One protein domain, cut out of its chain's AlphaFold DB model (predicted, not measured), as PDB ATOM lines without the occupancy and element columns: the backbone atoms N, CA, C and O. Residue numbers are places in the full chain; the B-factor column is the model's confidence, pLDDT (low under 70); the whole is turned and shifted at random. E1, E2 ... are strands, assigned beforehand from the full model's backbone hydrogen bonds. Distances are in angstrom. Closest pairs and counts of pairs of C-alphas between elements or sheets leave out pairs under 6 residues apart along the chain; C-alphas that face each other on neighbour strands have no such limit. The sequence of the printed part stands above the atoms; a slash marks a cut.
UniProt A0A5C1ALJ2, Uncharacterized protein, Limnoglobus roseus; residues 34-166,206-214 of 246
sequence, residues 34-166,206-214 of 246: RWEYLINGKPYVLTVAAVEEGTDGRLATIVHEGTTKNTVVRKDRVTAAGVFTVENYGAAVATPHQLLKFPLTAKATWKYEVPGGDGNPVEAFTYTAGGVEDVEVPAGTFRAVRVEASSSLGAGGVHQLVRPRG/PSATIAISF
ATOM      1  N   ARG A  34      38.994  81.432   5.683       93.75
ATOM      2  CA  ARG A  34      39.518  81.686   4.333       93.75
ATOM      3  C   ARG A  34      39.412  80.436   3.474       93.75
ATOM      4  O   ARG A  34      39.887  79.370   3.868       93.75
ATOM      5  N   TRP A  35      38.884  80.588   2.267       93.19
ATOM      6  CA  TRP A  35      38.767  79.523   1.281       93.19
ATOM      7  C   TRP A  35      39.160  80.000  -0.121       93.19
ATOM      8  O   TRP A  35      39.301  81.193  -0.379       93.19
ATOM      9  N   GLU A  36      39.433  79.053  -1.014       93.12
ATOM     10  CA  GLU A  36      40.140  79.311  -2.269       93.12
ATOM     11  C   GLU A  36      39.566  78.423  -3.372       93.12
ATOM     12  O   GLU A  36      39.416  77.213  -3.194       93.12
ATOM     13  N   TYR A  37      39.227  79.039  -4.501       88.38
ATOM     14  CA  TYR A  37      38.758  78.377  -5.715       88.38
ATOM     15  C   TYR A  37      39.756  78.604  -6.856       88.38
ATOM     16  O   TYR A  37      40.619  79.480  -6.778       88.38
ATOM     17  N   LEU A  38      39.592  77.869  -7.958       88.56
ATOM     18  CA  LEU A  38      40.249  78.181  -9.228       88.56
ATOM     19  C   LEU A  38      39.205  78.683 -10.229       88.56
ATOM     20  O   LEU A  38      38.340  77.919 -10.651       88.56
ATOM     21  N   ILE A  39      39.308  79.949 -10.634       85.19
ATOM     22  CA  ILE A  39      38.495  80.542 -11.706       85.19
ATOM     23  C   ILE A  39      39.417  80.762 -12.904       85.19
ATOM     24  O   ILE A  39      40.436  81.442 -12.796       85.19
ATOM     25  N   ASN A  40      39.103  80.140 -14.045       89.06
ATOM     26  CA  ASN A  40      39.925  80.179 -15.265       89.06
ATOM     27  C   ASN A  40      41.417  79.843 -15.012       89.06
ATOM     28  O   ASN A  40      42.321  80.447 -15.587       89.06
ATOM     29  N   GLY A  41      41.679  78.894 -14.102       89.56
ATOM     30  CA  GLY A  41      43.030  78.468 -13.710       89.56
ATOM     31  C   GLY A  41      43.812  79.458 -12.831       89.56
ATOM     32  O   GLY A  41      44.989  79.217 -12.559       89.56
ATOM     33  N   LYS A  42      43.190  80.554 -12.379       89.25
ATOM     34  CA  LYS A  42      43.746  81.514 -11.412       89.25
ATOM     35  C   LYS A  42      43.132  81.273 -10.021       89.25
ATOM     36  O   LYS A  42      41.933  80.995  -9.957       89.25
ATOM     37  N   PRO A  43      43.893  81.403  -8.918       90.06
ATOM     38  CA  PRO A  43      43.318  81.449  -7.576       90.06
ATOM     39  C   PRO A  43      42.300  82.586  -7.446       90.06
ATOM     40  O   PRO A  43      42.564  83.707  -7.877       90.06
ATOM     41  N   TYR A  44      41.162  82.291  -6.828       91.19
ATOM     42  CA  TYR A  44      40.168  83.266  -6.393       91.19
ATOM     43  C   TYR A  44      39.860  82.982  -4.925       91.19
ATOM     44  O   TYR A  44      39.323  81.926  -4.581       91.19
ATOM     45  N   VAL A  45      40.277  83.896  -4.056       94.38
ATOM     46  CA  VAL A  45      40.383  83.660  -2.613       94.38
ATOM     47  C   VAL A  45      39.375  84.517  -1.876       94.38
ATOM     48  O   VAL A  45      39.383  85.734  -2.042       94.38
ATOM     49  N   LEU A  46      38.548  83.903  -1.032       94.88
ATOM     50  CA  LEU A  46      37.566  84.599  -0.207       94.88
ATOM     51  C   LEU A  46      37.859  84.418   1.284       94.88
ATOM     52  O   LEU A  46      38.155  83.310   1.731       94.88
ATOM     53  N   THR A  47      37.711  85.502   2.048       96.06
ATOM     54  CA  THR A  47      37.946  85.531   3.501       96.06
ATOM     55  C   THR A  47      36.845  86.307   4.226       96.06
ATOM     56  O   THR A  47      36.411  87.367   3.769       96.06
ATOM     57  N   VAL A  48      36.417  85.814   5.395       96.94
ATOM     58  CA  VAL A  48      35.519  86.546   6.307       96.94
ATOM     59  C   VAL A  48      36.296  87.671   7.004       96.94
ATOM     60  O   VAL A  48      37.006  87.439   7.987       96.94
ATOM     61  N   ALA A  49      36.167  88.906   6.518       96.81
ATOM     62  CA  ALA A  49      36.874  90.068   7.068       96.81
ATOM     63  C   ALA A  49      36.258  90.576   8.385       96.81
ATOM     64  O   ALA A  49      36.977  90.987   9.302       96.81
ATOM     65  N   ALA A  50      34.929  90.524   8.494       97.38
ATOM     66  CA  ALA A  50      34.177  90.926   9.679       97.38
ATOM     67  C   ALA A  50      32.960  90.021   9.890       97.38
ATOM     68  O   ALA A  50      32.440  89.438   8.937       97.38
ATOM     69  N   VAL A  51      32.521  89.920  11.144       97.75
ATOM     70  CA  VAL A  51      31.305  89.217  11.563       97.75
ATOM     71  C   VAL A  51      30.588  90.114  12.561       97.75
ATOM     72  O   VAL A  51      31.207  90.569  13.523       97.75
ATOM     73  N   GLU A  52      29.307  90.359  12.324       97.88
ATOM     74  CA  GLU A  52      28.414  91.096  13.215       97.88
ATOM     75  C   GLU A  52      27.345  90.126  13.739       97.88
ATOM     76  O   GLU A  52      26.721  89.396  12.963       97.88
ATOM     77  N   GLU A  53      27.147  90.087  15.056       96.75
ATOM     78  CA  GLU A  53      26.093  89.292  15.699       96.75
ATOM     79  C   GLU A  53      24.774  90.084  15.707       96.75
ATOM     80  O   GLU A  53      24.766  91.275  16.020       96.75
ATOM     81  N   GLY A  54      23.652  89.432  15.398       94.00
ATOM     82  CA  GLY A  54      22.324  90.046  15.389       94.00
ATOM     83  C   GLY A  54      21.223  89.080  15.831       94.00
ATOM     84  O   GLY A  54      21.434  87.870  15.921       94.00
ATOM     85  N   THR A  55      20.024  89.611  16.091       92.94
ATOM     86  CA  THR A  55      18.850  88.833  16.547       92.94
ATOM     87  C   THR A  55      18.483  87.692  15.603       92.94
ATOM     88  O   THR A  55      18.079  86.618  16.044       92.94
ATOM     89  N   ASP A  56      18.654  87.924  14.305       90.38
ATOM     90  CA  ASP A  56      18.201  87.031  13.240       90.38
ATOM     91  C   ASP A  56      19.297  86.033  12.816       90.38
ATOM     92  O   ASP A  56      19.070  85.179  11.958       90.38
ATOM     93  N   GLY A  57      20.504  86.159  13.378       94.06
ATOM     94  CA  GLY A  57      21.706  85.437  12.968       94.06
ATOM     95  C   GLY A  57      22.911  86.359  12.763       94.06
ATOM     96  O   GLY A  57      22.910  87.519  13.171       94.06
ATOM     97  N   ARG A  58      23.953  85.834  12.113       96.25
ATOM     98  CA  ARG A  58      25.237  86.529  11.914       96.25
ATOM     99  C   ARG A  58      25.336  87.151  10.533       96.25
ATOM    100  O   ARG A  58      24.944  86.516   9.559       96.25
ATOM    101  N   LEU A  59      25.906  88.348  10.431       97.38
ATOM    102  CA  LEU A  59      26.242  88.999   9.166       97.38
ATOM    103  C   LEU A  59      27.756  88.911   8.938       97.38
ATOM    104  O   LEU A  59      28.537  89.519   9.665       97.38
ATOM    105  N   ALA A  60      28.174  88.138   7.938       97.19
ATOM    106  CA  ALA A  60      29.570  87.965   7.555       97.19
ATOM    107  C   ALA A  60      29.910  88.874   6.362       97.19
ATOM    108  O   ALA A  60      29.288  88.770   5.307       97.19
ATOM    109  N   THR A  61      30.915  89.741   6.504       97.75
ATOM    110  CA  THR A  61      31.454  90.536   5.387       97.75
ATOM    111  C   THR A  61      32.574  89.759   4.704       97.75
ATOM    112  O   THR A  61      33.602  89.475   5.327       97.75
ATOM    113  N   ILE A  62      32.383  89.427   3.426       96.62
ATOM    114  CA  ILE A  62      33.295  88.598   2.636       96.62
ATOM    115  C   ILE A  62      34.110  89.475   1.684       96.62
ATOM    116  O   ILE A  62      33.558  90.228   0.875       96.62
ATOM    117  N   VAL A  63      35.435  89.347   1.756       96.25
ATOM    118  CA  VAL A  63      36.370  90.007   0.835       96.25
ATOM    119  C   VAL A  63      37.012  89.003  -0.111       96.25
ATOM    120  O   VAL A  63      37.278  87.871   0.287       96.25
ATOM    121  N   HIS A  64      37.302  89.441  -1.334       94.44
ATOM    122  CA  HIS A  64      38.265  88.785  -2.212       94.44
ATOM    123  C   HIS A  64      39.679  89.298  -1.906       94.44
ATOM    124  O   HIS A  64      39.887  90.514  -1.859       94.44
ATOM    125  N   GLU A  65      40.636  88.388  -1.696       92.19
ATOM    126  CA  GLU A  65      42.054  88.720  -1.481       92.19
ATOM    127  C   GLU A  65      42.731  89.011  -2.833       92.19
ATOM    128  O   GLU A  65      43.245  88.114  -3.502       92.19
ATOM    129  N   GLY A  66      42.687  90.275  -3.265       85.44
ATOM    130  CA  GLY A  66      43.368  90.747  -4.471       85.44
ATOM    131  C   GLY A  66      44.868  90.980  -4.259       85.44
ATOM    132  O   GLY A  66      45.351  91.096  -3.135       85.44
ATOM    133  N   THR A  67      45.624  91.095  -5.354       76.88
ATOM    134  CA  THR A  67      47.088  91.293  -5.320       76.88
ATOM    135  C   THR A  67      47.512  92.665  -4.791       76.88
ATOM    136  O   THR A  67      48.602  92.796  -4.240       76.88
ATOM    137  N   THR A  68      46.667  93.686  -4.967       79.62
ATOM    138  CA  THR A  68      46.933  95.085  -4.581       79.62
ATOM    139  C   THR A  68      46.059  95.566  -3.423       79.62
ATOM    140  O   THR A  68      46.499  96.384  -2.617       79.62
ATOM    141  N   LYS A  69      44.819  95.070  -3.332       85.56
ATOM    142  CA  LYS A  69      43.830  95.420  -2.307       85.56
ATOM    143  C   LYS A  69      42.838  94.277  -2.097       85.56
ATOM    144  O   LYS A  69      42.486  93.572  -3.044       85.56
ATOM    145  N   ASN A  70      42.313  94.164  -0.880       88.62
ATOM    146  CA  ASN A  70      41.128  93.351  -0.625       88.62
ATOM    147  C   ASN A  70      39.877  94.128  -1.058       88.62
ATOM    148  O   ASN A  70      39.734  95.304  -0.722       88.62
ATOM    149  N   THR A  71      38.959  93.467  -1.758       91.06
ATOM    150  CA  THR A  71      37.695  94.067  -2.221       91.06
ATOM    151  C   THR A  71      36.530  93.367  -1.532       91.06
ATOM    152  O   THR A  71      36.458  92.141  -1.575       91.06
ATOM    153  N   VAL A  72      35.607  94.112  -0.912       90.06
ATOM    154  CA  VAL A  72      34.349  93.536  -0.400       90.06
ATOM    155  C   VAL A  72      33.529  93.057  -1.591       90.06
ATOM    156  O   VAL A  72      33.111  93.864  -2.420       90.06
ATOM    157  N   VAL A  73      33.317  91.746  -1.683       91.44
ATOM    158  CA  VAL A  73      32.538  91.146  -2.774       91.44
ATOM    159  C   VAL A  73      31.088  90.926  -2.376       91.44
ATOM    160  O   VAL A  73      30.216  91.093  -3.217       91.44
ATOM    161  N   ARG A  74      30.804  90.611  -1.105       95.50
ATOM    162  CA  ARG A  74      29.431  90.517  -0.586       95.50
ATOM    163  C   ARG A  74      29.355  90.556   0.939       95.50
ATOM    164  O   ARG A  74      30.363  90.372   1.623       95.50
ATOM    165  N   LYS A  75      28.140  90.721   1.464       97.19
ATOM    166  CA  LYS A  75      27.793  90.402   2.855       97.19
ATOM    167  C   LYS A  75      26.717  89.325   2.891       97.19
ATOM    168  O   LYS A  75      25.671  89.469   2.254       97.19
ATOM    169  N   ASP A  76      26.970  88.288   3.678       97.12
ATOM    170  CA  ASP A  76      26.124  87.104   3.801       97.12
ATOM    171  C   ASP A  76      25.527  87.025   5.209       97.12
ATOM    172  O   ASP A  76      26.256  86.961   6.200       97.12
ATOM    173  N   ARG A  77      24.197  87.009   5.318       97.38
ATOM    174  CA  ARG A  77      23.488  86.771   6.579       97.38
ATOM    175  C   ARG A  77      23.224  85.277   6.752       97.38
ATOM    176  O   ARG A  77      22.587  84.656   5.905       97.38
ATOM    177  N   VAL A  78      23.684  84.706   7.861       95.25
ATOM    178  CA  VAL A  78      23.534  83.286   8.202       95.25
ATOM    179  C   VAL A  78      22.587  83.142   9.386       95.25
ATOM    180  O   VAL A  78      22.898  83.561  10.501       95.25
ATOM    181  N   THR A  79      21.429  82.541   9.122       95.12
ATOM    182  CA  THR A  79      20.297  82.394  10.045       95.12
ATOM    183  C   THR A  79      19.957  80.914  10.243       95.12
ATOM    184  O   THR A  79      20.469  80.042   9.539       95.12
ATOM    185  N   ALA A  80      19.029  80.600  11.151       92.69
ATOM    186  CA  ALA A  80      18.508  79.236  11.302       92.69
ATOM    187  C   ALA A  80      17.791  78.693  10.041       92.69
ATOM    188  O   ALA A  80      17.623  77.482   9.913       92.69
ATOM    189  N   ALA A  81      17.385  79.569   9.111       93.69
ATOM    190  CA  ALA A  81      16.679  79.215   7.878       93.69
ATOM    191  C   ALA A  81      17.587  79.136   6.634       93.69
ATOM    192  O   ALA A  81      17.142  78.659   5.586       93.69
ATOM    193  N   GLY A  82      18.842  79.599   6.708       94.00
ATOM    194  CA  GLY A  82      19.745  79.577   5.556       94.00
ATOM    195  C   GLY A  82      20.907  80.568   5.583       94.00
ATOM    196  O   GLY A  82      21.145  81.264   6.567       94.00
ATOM    197  N   VAL A  83      21.595  80.646   4.444       95.50
ATOM    198  CA  VAL A  83      22.588  81.675   4.098       95.50
ATOM    199  C   VAL A  83      21.980  82.576   3.026       95.50
ATOM    200  O   VAL A  83      21.464  82.067   2.028       95.50
ATOM    201  N   PHE A  84      22.052  83.891   3.217       96.31
ATOM    202  CA  PHE A  84      21.433  84.893   2.351       96.31
ATOM    203  C   PHE A  84      22.428  86.005   1.999       96.31
ATOM    204  O   PHE A  84      22.862  86.725   2.897       96.31
ATOM    205  N   THR A  85      22.747  86.210   0.720       96.31
ATOM    206  CA  THR A  85      23.448  87.430   0.287       96.31
ATOM    207  C   THR A  85      22.515  88.619   0.510       96.31
ATOM    208  O   THR A  85      21.399  88.618  -0.010       96.31
ATOM    209  N   VAL A  86      22.948  89.624   1.273       96.75
ATOM    210  CA  VAL A  86      22.177  90.862   1.533       96.75
ATOM    211  C   VAL A  86      22.828  92.110   0.931       96.75
ATOM    212  O   VAL A  86      22.155  93.110   0.696       96.75
ATOM    213  N   GLU A  87      24.117  92.034   0.612       96.19
ATOM    214  CA  GLU A  87      24.878  93.071  -0.087       96.19
ATOM    215  C   GLU A  87      25.828  92.389  -1.073       96.19
ATOM    216  O   GLU A  87      26.419  91.369  -0.728       96.19
ATOM    217  N   ASN A  88      25.985  92.925  -2.281       92.06
ATOM    218  CA  ASN A  88      26.847  92.393  -3.336       92.06
ATOM    219  C   ASN A  88      27.626  93.558  -3.969       92.06
ATOM    220  O   ASN A  88      27.031  94.563  -4.349       92.06
ATOM    221  N   TYR A  89      28.955  93.455  -4.026       90.81
ATOM    222  CA  TYR A  89      29.883  94.509  -4.472       90.81
ATOM    223  C   TYR A  89      29.620  95.907  -3.864       90.81
ATOM    224  O   TYR A  89      29.781  96.930  -4.525       90.81
ATOM    225  N   GLY A  90      29.211  95.954  -2.589       89.88
ATOM    226  CA  GLY A  90      28.914  97.192  -1.855       89.88
ATOM    227  C   GLY A  90      27.504  97.764  -2.060       89.88
ATOM    228  O   GLY A  90      27.165  98.754  -1.417       89.88
ATOM    229  N   ALA A  91      26.668  97.149  -2.901       92.06
ATOM    230  CA  ALA A  91      25.263  97.516  -3.076       92.06
ATOM    231  C   ALA A  91      24.339  96.520  -2.355       92.06
ATOM    232  O   ALA A  91      24.506  95.306  -2.478       92.06
ATOM    233  N   ALA A  92      23.342  97.015  -1.617       94.38
ATOM    234  CA  ALA A  92      22.305  96.161  -1.037       94.38
ATOM    235  C   ALA A  92      21.478  95.500  -2.154       94.38
ATOM    236  O   ALA A  92      21.075  96.173  -3.104       94.38
ATOM    237  N   VAL A  93      21.209  94.194  -2.051       90.81
ATOM    238  CA  VAL A  93      20.337  93.512  -3.025       90.81
ATOM    239  C   VAL A  93      18.868  93.744  -2.665       90.81
ATOM    240  O   VAL A  93      18.485  93.611  -1.504       90.81
ATOM    241  N   ALA A  94      18.038  94.086  -3.656       90.69
ATOM    242  CA  ALA A  94      16.621  94.407  -3.441       90.69
ATOM    243  C   ALA A  94      15.827  93.236  -2.824       90.69
ATOM    244  O   ALA A  94      14.954  93.447  -1.985       90.69
ATOM    245  N   THR A  95      16.191  92.005  -3.196       91.19
ATOM    246  CA  THR A  95      15.709  90.758  -2.594       91.19
ATOM    247  C   THR A  95      16.923  89.978  -2.083       91.19
ATOM    248  O   THR A  95      17.825  89.715  -2.880       91.19
ATOM    249  N   PRO A  96      16.988  89.570  -0.801       95.25
ATOM    250  CA  PRO A  96      18.079  88.738  -0.298       95.25
ATOM    251  C   PRO A  96      18.202  87.406  -1.049       95.25
ATOM    252  O   PRO A  96      17.264  86.605  -1.088       95.25
ATOM    253  N   HIS A  97      19.375  87.138  -1.621       94.44
ATOM    254  CA  HIS A  97      19.630  85.913  -2.383       94.44
ATOM    255  C   HIS A  97      19.899  84.753  -1.432       94.44
ATOM    256  O   HIS A  97      20.987  84.662  -0.869       94.44
ATOM    257  N   GLN A  98      18.936  83.843  -1.263       95.81
ATOM    258  CA  GLN A  98      19.164  82.616  -0.498       95.81
ATOM    259  C   GLN A  98      20.183  81.715  -1.225       95.81
ATOM    260  O   GLN A  98      19.821  80.914  -2.085       95.81
ATOM    261  N   LEU A  99      21.461  81.831  -0.855       92.75
ATOM    262  CA  LEU A  99      22.548  80.961  -1.313       92.75
ATOM    263  C   LEU A  99      22.336  79.518  -0.850       92.75
ATOM    264  O   LEU A  99      22.696  78.577  -1.556       92.75
ATOM    265  N   LEU A 100      21.767  79.340   0.346       92.88
ATOM    266  CA  LEU A 100      21.561  78.027   0.944       92.88
ATOM    267  C   LEU A 100      20.336  77.999   1.856       92.88
ATOM    268  O   LEU A 100      20.143  78.900   2.670       92.88
ATOM    269  N   LYS A 101      19.534  76.937   1.757       93.38
ATOM    270  CA  LYS A 101      18.405  76.657   2.650       93.38
ATOM    271  C   LYS A 101      18.809  75.748   3.810       93.38
ATOM    272  O   LYS A 101      19.458  74.724   3.595       93.38
ATOM    273  N   PHE A 102      18.351  76.072   5.020       90.50
ATOM    274  CA  PHE A 102      18.421  75.191   6.188       90.50
ATOM    275  C   PHE A 102      17.012  74.826   6.708       90.50
ATOM    276  O   PHE A 102      16.096  75.642   6.595       90.50
ATOM    277  N   PRO A 103      16.822  73.620   7.286       89.88
ATOM    278  CA  PRO A 103      17.741  72.481   7.235       89.88
ATOM    279  C   PRO A 103      17.871  71.938   5.802       89.88
ATOM    280  O   PRO A 103      16.893  71.868   5.059       89.88
ATOM    281  N   LEU A 104      19.087  71.554   5.411       85.19
ATOM    282  CA  LEU A 104      19.377  71.079   4.059       85.19
ATOM    283  C   LEU A 104      19.007  69.593   3.918       85.19
ATOM    284  O   LEU A 104      19.825  68.712   4.181       85.19
ATOM    285  N   THR A 105      17.759  69.313   3.545       87.56
ATOM    286  CA  THR A 105      17.267  67.951   3.283       87.56
ATOM    287  C   THR A 105      17.318  67.608   1.792       87.56
ATOM    288  O   THR A 105      17.261  68.485   0.932       87.56
ATOM    289  N   ALA A 106      17.421  66.318   1.460       87.25
ATOM    290  CA  ALA A 106      17.349  65.872   0.069       87.25
ATOM    291  C   ALA A 106      15.989  66.248  -0.551       87.25
ATOM    292  O   ALA A 106      14.949  66.106   0.093       87.25
ATOM    293  N   LYS A 107      16.007  66.704  -1.808       91.69
ATOM    294  CA  LYS A 107      14.878  67.299  -2.547       91.69
ATOM    295  C   LYS A 107      14.335  68.617  -1.969       91.69
ATOM    296  O   LYS A 107      13.300  69.087  -2.437       91.69
ATOM    297  N   ALA A 108      15.004  69.244  -0.997       92.88
ATOM    298  CA  ALA A 108      14.640  70.590  -0.561       92.88
ATOM    299  C   ALA A 108      14.844  71.593  -1.701       92.88
ATOM    300  O   ALA A 108      15.932  71.667  -2.274       92.88
ATOM    301  N   THR A 109      13.817  72.390  -1.990       95.81
ATOM    302  CA  THR A 109      13.878  73.450  -2.998       95.81
ATOM    303  C   THR A 109      13.792  74.840  -2.379       95.81
ATOM    304  O   THR A 109      13.220  75.056  -1.301       95.81
ATOM    305  N   TRP A 110      14.393  75.804  -3.066       96.50
ATOM    306  CA  TRP A 110      14.203  77.229  -2.821       96.50
ATOM    307  C   TRP A 110      14.357  78.007  -4.127       96.50
ATOM    308  O   TRP A 110      14.874  77.490  -5.117       96.50
ATOM    309  N   LYS A 111      13.858  79.241  -4.136       94.75
ATOM    310  CA  LYS A 111      13.903  80.131  -5.293       94.75
ATOM    311  C   LYS A 111      14.623  81.424  -4.955       94.75
ATOM    312  O   LYS A 111      14.665  81.829  -3.794       94.75
ATOM    313  N   TYR A 112      15.136  82.072  -5.987       91.44
ATOM    314  CA  TYR A 112      15.596  83.449  -5.951       91.44
ATOM    315  C   TYR A 112      15.185  84.133  -7.253       91.44
ATOM    316  O   TYR A 112      15.327  83.548  -8.322       91.44
ATOM    317  N   GLU A 113      14.658  85.347  -7.160       91.38
ATOM    318  CA  GLU A 113      14.178  86.114  -8.306       91.38
ATOM    319  C   GLU A 113      14.960  87.428  -8.375       91.38
ATOM    320  O   GLU A 113      14.959  88.214  -7.426       91.38
ATOM    321  N   VAL A 114      15.658  87.631  -9.494       86.50
ATOM    322  CA  VAL A 114      16.372  88.864  -9.830       86.50
ATOM    323  C   VAL A 114      15.427  89.725 -10.667       86.50
ATOM    324  O   VAL A 114      15.062  89.311 -11.773       86.50
ATOM    325  N   PRO A 115      15.019  90.913 -10.189       85.12
ATOM    326  CA  PRO A 115      14.261  91.849 -11.006       85.12
ATOM    327  C   PRO A 115      15.049  92.215 -12.268       85.12
ATOM    328  O   PRO A 115      16.214  92.609 -12.180       85.12
ATOM    329  N   GLY A 116      14.414  92.107 -13.434       81.50
ATOM    330  CA  GLY A 116      14.961  92.685 -14.655       81.50
ATOM    331  C   GLY A 116      15.028  94.210 -14.533       81.50
ATOM    332  O   GLY A 116      14.124  94.827 -13.968       81.50
ATOM    333  N   GLY A 117      16.089  94.825 -15.065       81.00
ATOM    334  CA  GLY A 117      16.117  96.277 -15.287       81.00
ATOM    335  C   GLY A 117      15.072  96.696 -16.327       81.00
ATOM    336  O   GLY A 117      14.532  95.839 -17.023       81.00
ATOM    337  N   ASP A 118      14.798  97.995 -16.460       86.00
ATOM    338  CA  ASP A 118      13.669  98.547 -17.232       86.00
ATOM    339  C   ASP A 118      13.348  97.794 -18.543       86.00
ATOM    340  O   ASP A 118      14.147  97.744 -19.478       86.00
ATOM    341  N   GLY A 119      12.160  97.178 -18.594       79.94
ATOM    342  CA  GLY A 119      11.654  96.418 -19.747       79.94
ATOM    343  C   GLY A 119      12.121  94.957 -19.870       79.94
ATOM    344  O   GLY A 119      11.621  94.246 -20.740       79.94
ATOM    345  N   ASN A 120      13.030  94.481 -19.016       84.69
ATOM    346  CA  ASN A 120      13.541  93.105 -19.043       84.69
ATOM    347  C   ASN A 120      12.699  92.161 -18.158       84.69
ATOM    348  O   ASN A 120      12.151  92.594 -17.140       84.69
ATOM    349  N   PRO A 121      12.599  90.861 -18.499       86.00
ATOM    350  CA  PRO A 121      11.920  89.879 -17.658       86.00
ATOM    351  C   PRO A 121      12.662  89.643 -16.333       86.00
ATOM    352  O   PRO A 121      13.880  89.782 -16.250       86.00
ATOM    353  N   VAL A 122      11.918  89.220 -15.308       89.19
ATOM    354  CA  VAL A 122      12.483  88.709 -14.048       89.19
ATOM    355  C   VAL A 122      13.201  87.384 -14.316       89.19
ATOM    356  O   VAL A 122      12.612  86.455 -14.877       89.19
ATOM    357  N   GLU A 123      14.456  87.274 -13.883       90.25
ATOM    358  CA  GLU A 123      15.185  86.006 -13.908       90.25
ATOM    359  C   GLU A 123      14.905  85.226 -12.618       90.25
ATOM    360  O   GLU A 123      15.181  85.698 -11.517       90.25
ATOM    361  N   ALA A 124      14.351  84.021 -12.752       91.19
ATOM    362  CA  ALA A 124      13.964  83.175 -11.631       91.19
ATOM    363  C   ALA A 124      14.868  81.940 -11.556       91.19
ATOM    364  O   ALA A 124      14.776  81.032 -12.383       91.19
ATOM    365  N   PHE A 125      15.708  81.890 -10.525       91.88
ATOM    366  CA  PHE A 125      16.542  80.746 -10.185       91.88
ATOM    367  C   PHE A 125      15.769  79.782  -9.284       91.88
ATOM    368  O   PHE A 125      15.225  80.182  -8.254       91.88
ATOM    369  N   THR A 126      15.759  78.496  -9.633       94.06
ATOM    370  CA  THR A 126      15.281  77.416  -8.759       94.06
ATOM    371  C   THR A 126      16.451  76.529  -8.361       94.06
ATOM    372  O   THR A 126      17.111  75.952  -9.221       94.06
ATOM    373  N   TYR A 127      16.680  76.399  -7.056       95.06
ATOM    374  CA  TYR A 127      17.694  75.530  -6.465       95.06
ATOM    375  C   TYR A 127      17.043  74.265  -5.902       95.06
ATOM    376  O   TYR A 127      16.004  74.347  -5.243       95.06
ATOM    377  N   THR A 128      17.667  73.107  -6.122       95.00
ATOM    378  CA  THR A 128      17.207  71.800  -5.627       95.00
ATOM    379  C   THR A 128      18.357  71.037  -4.979       95.00
ATOM    380  O   THR A 128      19.346  70.724  -5.637       95.00
ATOM    381  N   ALA A 129      18.233  70.695  -3.697       93.44
ATOM    382  CA  ALA A 129      19.187  69.827  -3.010       93.44
ATOM    383  C   ALA A 129      19.050  68.367  -3.483       93.44
ATOM    384  O   ALA A 129      17.968  67.781  -3.439       93.44
ATOM    385  N   GLY A 130      20.157  67.773  -3.917       90.94
ATOM    386  CA  GLY A 130      20.259  66.390  -4.369       90.94
ATOM    387  C   GLY A 130      20.615  65.411  -3.246       90.94
ATOM    388  O   GLY A 130      20.148  65.523  -2.111       90.94
ATOM    389  N   GLY A 131      21.434  64.415  -3.587       86.94
ATOM    390  CA  GLY A 131      21.987  63.447  -2.638       86.94
ATOM    391  C   GLY A 131      23.201  63.967  -1.859       86.94
ATOM    392  O   GLY A 131      23.707  65.065  -2.104       86.94
ATOM    393  N   VAL A 132      23.682  63.136  -0.926       88.62
ATOM    394  CA  VAL A 132      24.921  63.377  -0.172       88.62
ATOM    395  C   VAL A 132      26.044  62.512  -0.747       88.62
ATOM    396  O   VAL A 132      26.016  61.290  -0.586       88.62
ATOM    397  N   GLU A 133      27.039  63.138  -1.363       89.75
ATOM    398  CA  GLU A 133      28.164  62.497  -2.062       89.75
ATOM    399  C   GLU A 133      29.504  62.760  -1.345       89.75
ATOM    400  O   GLU A 133      29.595  63.646  -0.492       89.75
ATOM    401  N   ASP A 134      30.535  61.963  -1.635       91.62
ATOM    402  CA  ASP A 134      31.916  62.274  -1.241       91.62
ATOM    403  C   ASP A 134      32.606  62.962  -2.428       91.62
ATOM    404  O   ASP A 134      32.539  62.464  -3.551       91.62
ATOM    405  N   VAL A 135      33.245  64.108  -2.190       91.56
ATOM    406  CA  VAL A 135      33.891  64.930  -3.225       91.56
ATOM    407  C   VAL A 135      35.372  65.073  -2.901       91.56
ATOM    408  O   VAL A 135      35.734  65.490  -1.799       91.56
ATOM    409  N   GLU A 136      36.226  64.724  -3.858       90.75
ATOM    410  CA  GLU A 136      37.680  64.846  -3.762       90.75
ATOM    411  C   GLU A 136      38.170  66.087  -4.515       90.75
ATOM    412  O   GLU A 136      37.781  66.338  -5.655       90.75
ATOM    413  N   VAL A 137      39.009  66.881  -3.854       89.69
ATOM    414  CA  VAL A 137      39.585  68.136  -4.358       89.69
ATOM    415  C   VAL A 137      41.015  68.299  -3.815       89.69
ATOM    416  O   VAL A 137      41.370  67.615  -2.857       89.69
ATOM    417  N   PRO A 138      41.845  69.238  -4.316       89.81
ATOM    418  CA  PRO A 138      43.209  69.455  -3.802       89.81
ATOM    419  C   PRO A 138      43.307  69.790  -2.298       89.81
ATOM    420  O   PRO A 138      44.385  69.738  -1.711       89.81
ATOM    421  N   ALA A 139      42.186  70.134  -1.656       83.81
ATOM    422  CA  ALA A 139      42.083  70.334  -0.213       83.81
ATOM    423  C   ALA A 139      41.842  69.038   0.607       83.81
ATOM    424  O   ALA A 139      41.879  69.106   1.836       83.81
ATOM    425  N   GLY A 140      41.588  67.891  -0.040       88.88
ATOM    426  CA  GLY A 140      41.234  66.597   0.568       88.88
ATOM    427  C   GLY A 140      39.881  66.039   0.092       88.88
ATOM    428  O   GLY A 140      39.296  66.533  -0.872       88.88
ATOM    429  N   THR A 141      39.357  65.026   0.792       88.62
ATOM    430  CA  THR A 141      38.022  64.445   0.537       88.62
ATOM    431  C   THR A 141      36.987  64.947   1.549       88.62
ATOM    432  O   THR A 141      37.201  64.900   2.763       88.62
ATOM    433  N   PHE A 142      35.832  65.385   1.054       86.25
ATOM    434  CA  PHE A 142      34.795  66.087   1.810       86.25
ATOM    435  C   PHE A 142      33.438  65.399   1.654       86.25
ATOM    436  O   PHE A 142      33.141  64.868   0.587       86.25
ATOM    437  N   ARG A 143      32.578  65.466   2.681       87.19
ATOM    438  CA  ARG A 143      31.180  65.024   2.545       87.19
ATOM    439  C   ARG A 143      30.342  66.206   2.073       87.19
ATOM    440  O   ARG A 143      30.269  67.217   2.770       87.19
ATOM    441  N   ALA A 144      29.734  66.085   0.903       89.38
ATOM    442  CA  ALA A 144      29.062  67.176   0.215       89.38
ATOM    443  C   ALA A 144      27.561  66.922   0.038       89.38
ATOM    444  O   ALA A 144      27.110  65.778   0.017       89.38
ATOM    445  N   VAL A 145      26.791  67.995  -0.134       89.69
ATOM    446  CA  VAL A 145      25.427  67.943  -0.671       89.69
ATOM    447  C   VAL A 145      25.438  68.637  -2.027       89.69
ATOM    448  O   VAL A 145      25.830  69.801  -2.141       89.69
ATOM    449  N   ARG A 146      25.010  67.914  -3.061       91.75
ATOM    450  CA  ARG A 146      24.826  68.462  -4.408       91.75
ATOM    451  C   ARG A 146      23.618  69.398  -4.421       91.75
ATOM    452  O   ARG A 146      22.597  69.084  -3.815       91.75
ATOM    453  N   VAL A 147      23.709  70.521  -5.123       91.56
ATOM    454  CA  VAL A 147      22.607  71.459  -5.363       91.56
ATOM    455  C   VAL A 147      22.545  71.767  -6.853       91.56
ATOM    456  O   VAL A 147      23.523  72.187  -7.460       91.56
ATOM    457  N   GLU A 148      21.391  71.556  -7.461       92.31
ATOM    458  CA  GLU A 148      21.162  71.816  -8.882       92.31
ATOM    459  C   GLU A 148      20.419  73.142  -9.032       92.31
ATOM    460  O   GLU A 148      19.507  73.418  -8.251       92.31
ATOM    461  N   ALA A 149      20.824  73.969  -9.996       88.25
ATOM    462  CA  ALA A 149      20.253  75.286 -10.250       88.25
ATOM    463  C   ALA A 149      19.792  75.421 -11.705       88.25
ATOM    464  O   ALA A 149      20.522  75.091 -12.642       88.25
ATOM    465  N   SER A 150      18.596  75.970 -11.895       89.81
ATOM    466  CA  SER A 150      18.067  76.343 -13.207       89.81
ATOM    467  C   SER A 150      17.538  77.776 -13.194       89.81
ATOM    468  O   SER A 150      16.829  78.165 -12.268       89.81
ATOM    469  N   SER A 151      17.882  78.552 -14.223       89.62
ATOM    470  CA  SER A 151      17.293  79.864 -14.515       89.62
ATOM    471  C   SER A 151      16.106  79.735 -15.475       89.62
ATOM    472  O   SER A 151      16.141  78.941 -16.420       89.62
ATOM    473  N   SER A 152      15.081  80.574 -15.288       86.44
ATOM    474  CA  SER A 152      13.982  80.767 -16.245       86.44
ATOM    475  C   SER A 152      14.437  81.247 -17.630       86.44
ATOM    476  O   SER A 152      13.707  81.052 -18.598       86.44
ATOM    477  N   LEU A 153      15.634  81.832 -17.743       82.69
ATOM    478  CA  LEU A 153      16.225  82.308 -18.998       82.69
ATOM    479  C   LEU A 153      17.101  81.248 -19.701       82.69
ATOM    480  O   LEU A 153      17.726  81.534 -20.719       82.69
ATOM    481  N   GLY A 154      17.138  80.008 -19.193       65.06
ATOM    482  CA  GLY A 154      17.804  78.872 -19.846       65.06
ATOM    483  C   GLY A 154      19.281  78.669 -19.488       65.06
ATOM    484  O   GLY A 154      19.918  77.771 -20.042       65.06
ATOM    485  N   ALA A 155      19.829  79.451 -18.553       60.50
ATOM    486  CA  ALA A 155      21.144  79.201 -17.963       60.50
ATOM    487  C   ALA A 155      21.050  78.125 -16.857       60.50
ATOM    488  O   ALA A 155      20.299  78.273 -15.890       60.50
ATOM    489  N   GLY A 156      21.797  77.026 -16.999       49.56
ATOM    490  CA  GLY A 156      21.815  75.908 -16.045       49.56
ATOM    491  C   GLY A 156      23.139  75.794 -15.285       49.56
ATOM    492  O   GLY A 156      24.213  76.037 -15.836       49.56
ATOM    493  N   GLY A 157      23.084  75.379 -14.020       58.19
ATOM    494  CA  GLY A 157      24.271  75.213 -13.182       58.19
ATOM    495  C   GLY A 157      24.161  74.055 -12.193       58.19
ATOM    496  O   GLY A 157      23.085  73.728 -11.700       58.19
ATOM    497  N   VAL A 158      25.295  73.435 -11.873       50.84
ATOM    498  CA  VAL A 158      25.405  72.454 -10.785       50.84
ATOM    499  C   VAL A 158      26.385  72.997  -9.759       50.84
ATOM    500  O   VAL A 158      27.521  73.328 -10.085       50.84
ATOM    501  N   HIS A 159      25.938  73.079  -8.514       59.53
ATOM    502  CA  HIS A 159      26.666  73.627  -7.381       59.53
ATOM    503  C   HIS A 159      26.937  72.508  -6.363       59.53
ATOM    504  O   HIS A 159      26.028  71.772  -5.990       59.53
ATOM    505  N   GLN A 160      28.171  72.353  -5.880       50.06
ATOM    506  CA  GLN A 160      28.492  71.363  -4.834       50.06
ATOM    507  C   GLN A 160      28.836  72.051  -3.515       50.06
ATOM    508  O   GLN A 160      29.789  72.823  -3.469       50.06
ATOM    509  N   LEU A 161      28.097  71.748  -2.443       57.22
ATOM    510  CA  LEU A 161      28.320  72.314  -1.109       57.22
ATOM    511  C   LEU A 161      29.059  71.322  -0.217       57.22
ATOM    512  O   LEU A 161      28.602  70.204  -0.002       57.22
ATOM    513  N   VAL A 162      30.206  71.741   0.304       50.97
ATOM    514  CA  VAL A 162      31.310  70.859   0.700       50.97
ATOM    515  C   VAL A 162      31.627  71.035   2.185       50.97
ATOM    516  O   VAL A 162      31.969  72.132   2.620       50.97
ATOM    517  N   ARG A 163      31.530  69.958   2.982       51.56
ATOM    518  CA  ARG A 163      31.797  69.995   4.429       51.56
ATOM    519  C   ARG A 163      33.100  69.263   4.785       51.56
ATOM    520  O   ARG A 163      33.234  68.086   4.430       51.56
ATOM    521  N   PRO A 164      34.045  69.904   5.505       44.19
ATOM    522  CA  PRO A 164      35.296  69.268   5.913       44.19
ATOM    523  C   PRO A 164      35.079  67.966   6.687       44.19
ATOM    524  O   PRO A 164      34.307  67.913   7.649       44.19
ATOM    525  N   ARG A 165      35.813  66.919   6.294       44.03
ATOM    526  CA  ARG A 165      36.077  65.765   7.164       44.03
ATOM    527  C   ARG A 165      37.100  66.185   8.242       44.03
ATOM    528  O   ARG A 165      37.624  67.296   8.207       44.03
ATOM    529  N   GLY A 166      37.326  65.338   9.249       41.47
ATOM    530  CA  GLY A 166      38.206  65.653  10.389       41.47
ATOM    531  C   GLY A 166      39.646  66.022   9.992       41.47
ATOM    532  O   GLY A 166      40.060  65.748   8.869       41.47
ATOM    533  N   PRO A 206      21.089  76.883 -24.592       27.84
ATOM    534  CA  PRO A 206      20.112  76.530 -23.543       27.84
ATOM    535  C   PRO A 206      20.296  75.118 -22.933       27.84
ATOM    536  O   PRO A 206      19.338  74.447 -22.566       27.84
ATOM    537  N   SER A 207      21.536  74.632 -22.875       25.48
ATOM    538  CA  SER A 207      21.939  73.336 -22.317       25.48
ATOM    539  C   SER A 207      23.387  73.338 -21.795       25.48
ATOM    540  O   SER A 207      23.997  72.283 -21.626       25.48
ATOM    541  N   ALA A 208      23.966  74.519 -21.542       23.33
ATOM    542  CA  ALA A 208      25.266  74.635 -20.891       23.33
ATOM    543  C   ALA A 208      25.134  74.355 -19.383       23.33
ATOM    544  O   ALA A 208      24.552  75.154 -18.657       23.33
ATOM    545  N   THR A 209      25.691  73.237 -18.912       26.05
ATOM    546  CA  THR A 209      25.763  72.901 -17.481       26.05
ATOM    547  C   THR A 209      27.027  73.496 -16.866       26.05
ATOM    548  O   THR A 209      28.109  72.922 -16.997       26.05
ATOM    549  N   ILE A 210      26.913  74.631 -16.170       24.55
ATOM    550  CA  ILE A 210      28.059  75.239 -15.477       24.55
ATOM    551  C   ILE A 210      28.257  74.549 -14.118       24.55
ATOM    552  O   ILE A 210      27.506  74.778 -13.173       24.55
ATOM    553  N   ALA A 211      29.271  73.686 -14.008       23.66
ATOM    554  CA  ALA A 211      29.617  73.007 -12.760       23.66
ATOM    555  C   ALA A 211      30.507  73.899 -11.868       23.66
ATOM    556  O   ALA A 211      31.720  73.976 -12.063       23.66
ATOM    557  N   ILE A 212      29.912  74.558 -10.872       26.22
ATOM    558  CA  ILE A 212      30.617  75.369  -9.870       26.22
ATOM    559  C   ILE A 212      30.807  74.522  -8.604       26.22
ATOM    560  O   ILE A 212      29.924  74.426  -7.751       26.22
ATOM    561  N   SER A 213      31.969  73.881  -8.477       23.33
ATOM    562  CA  SER A 213      32.330  73.120  -7.273       23.33
ATOM    563  C   SER A 213      32.919  74.052  -6.205       23.33
ATOM    564  O   SER A 213      33.918  74.728  -6.457       23.33
ATOM    565  N   PHE A 214      32.311  74.117  -5.014       31.12
ATOM    566  CA  PHE A 214      32.734  75.046  -3.962       31.12
ATOM    567  C   PHE A 214      33.715  74.357  -3.011       31.12
ATOM    568  O   PHE A 214      33.318  73.590  -2.144       31.12
TER     569      PHE A 214
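What this domain is: This is residues 34 to 166 and 206 to 214 of the 246 residues of an uncharacterized protein of Limnoglobus roseus (UniProt A0A5C1ALJ2). Two twisted sheets stand partly face to face with their strands crossed, a sandwich in which the larger sheet, E1 to E6, curls like part of a barrel and the smaller one, E7 to E11, covers one side of it. The sheets come close along E6 and E7, where the chain passes from one to the other, while E1 and E11 at the other edges are only just apart. The printed part has 142 residues with no named helix and 11 strands, E1 to E11 in order, class all strand. The larger sheet, E1 E2 E3 E4 E5 E6, is antiparallel; the other, E7 E8 E9 E10 E11, is mixed. The whole is compact, with a radius of gyration of the C-alphas of 16.0 A and spans of 46 by 36 by 34 A.

Where its parts are: Find C-alpha 34 at (39.518, 81.686, 4.333), where E1 begins, residues 34 to 39. E2, residues 42 to 54, runs 35.4 A; E3 is residues 57 to 65, E4 70 to 79, E5 82 to 88 and E6 91 to 101. E7, residues 109 to 114, begins at C-alpha 109 (13.878, 73.450, -2.998). E8, residues 123 to 137, is 31.7 A long and E9, residues 140 to 151, 31.3 A; E10 is residues 156 to 163. E11, residues 209 to 213, ends at C-alpha 213 (32.330, 73.120, -7.273).

How they stand to each other: Begin with the sheet E1 to E6, a meander, each strand the antiparallel neighbour of the one before. Look for N 37 and O 44 of E1 and E2, 2.9 A; N 49 and O 61 of E2 and E3, 2.9 A; N 60 and O 76 of E3 and E4, 2.8 A; N 77 and O 84 of E4 and E5, 2.8 A; and N 85 and O 97 of E5 and E6, 2.8 A. Its curl is 91 degrees, and E6 bends by 84 degrees at residue 94. Across to E7, the closest C-alphas are those of His 97 and Tyr 112, 5.9 A apart. E7 to E10 form a second meander, with N 112 and O 125 at 3.0 A, N 128 and O 148 at 2.8 A, and N 147 and O 159 at 2.8 A. E8 bends by 99 degrees at residue 134 and E9 by 72 degrees at residue 143. E11 is parallel to E10, with N 212 and O 158 at 2.8 A. The strands of the two sheets stand at 76 degrees, and E1 and E11 are only just apart, closest 8.4 A.

The domain as a whole: The C-alphas farthest apart, those of Gly 119 and Gly 166, are 50.6 A apart. Residues 167 to 205 are not printed, and C-alphas 166 and 206 are 40.0 A apart across this cut. Of the links that are printed whole, E6 to E7 and E7 to E8 are short and the others tight. The mean pLDDT of the printed part is 83.7; residues 154 to 166 and 206 to 214 are under 70.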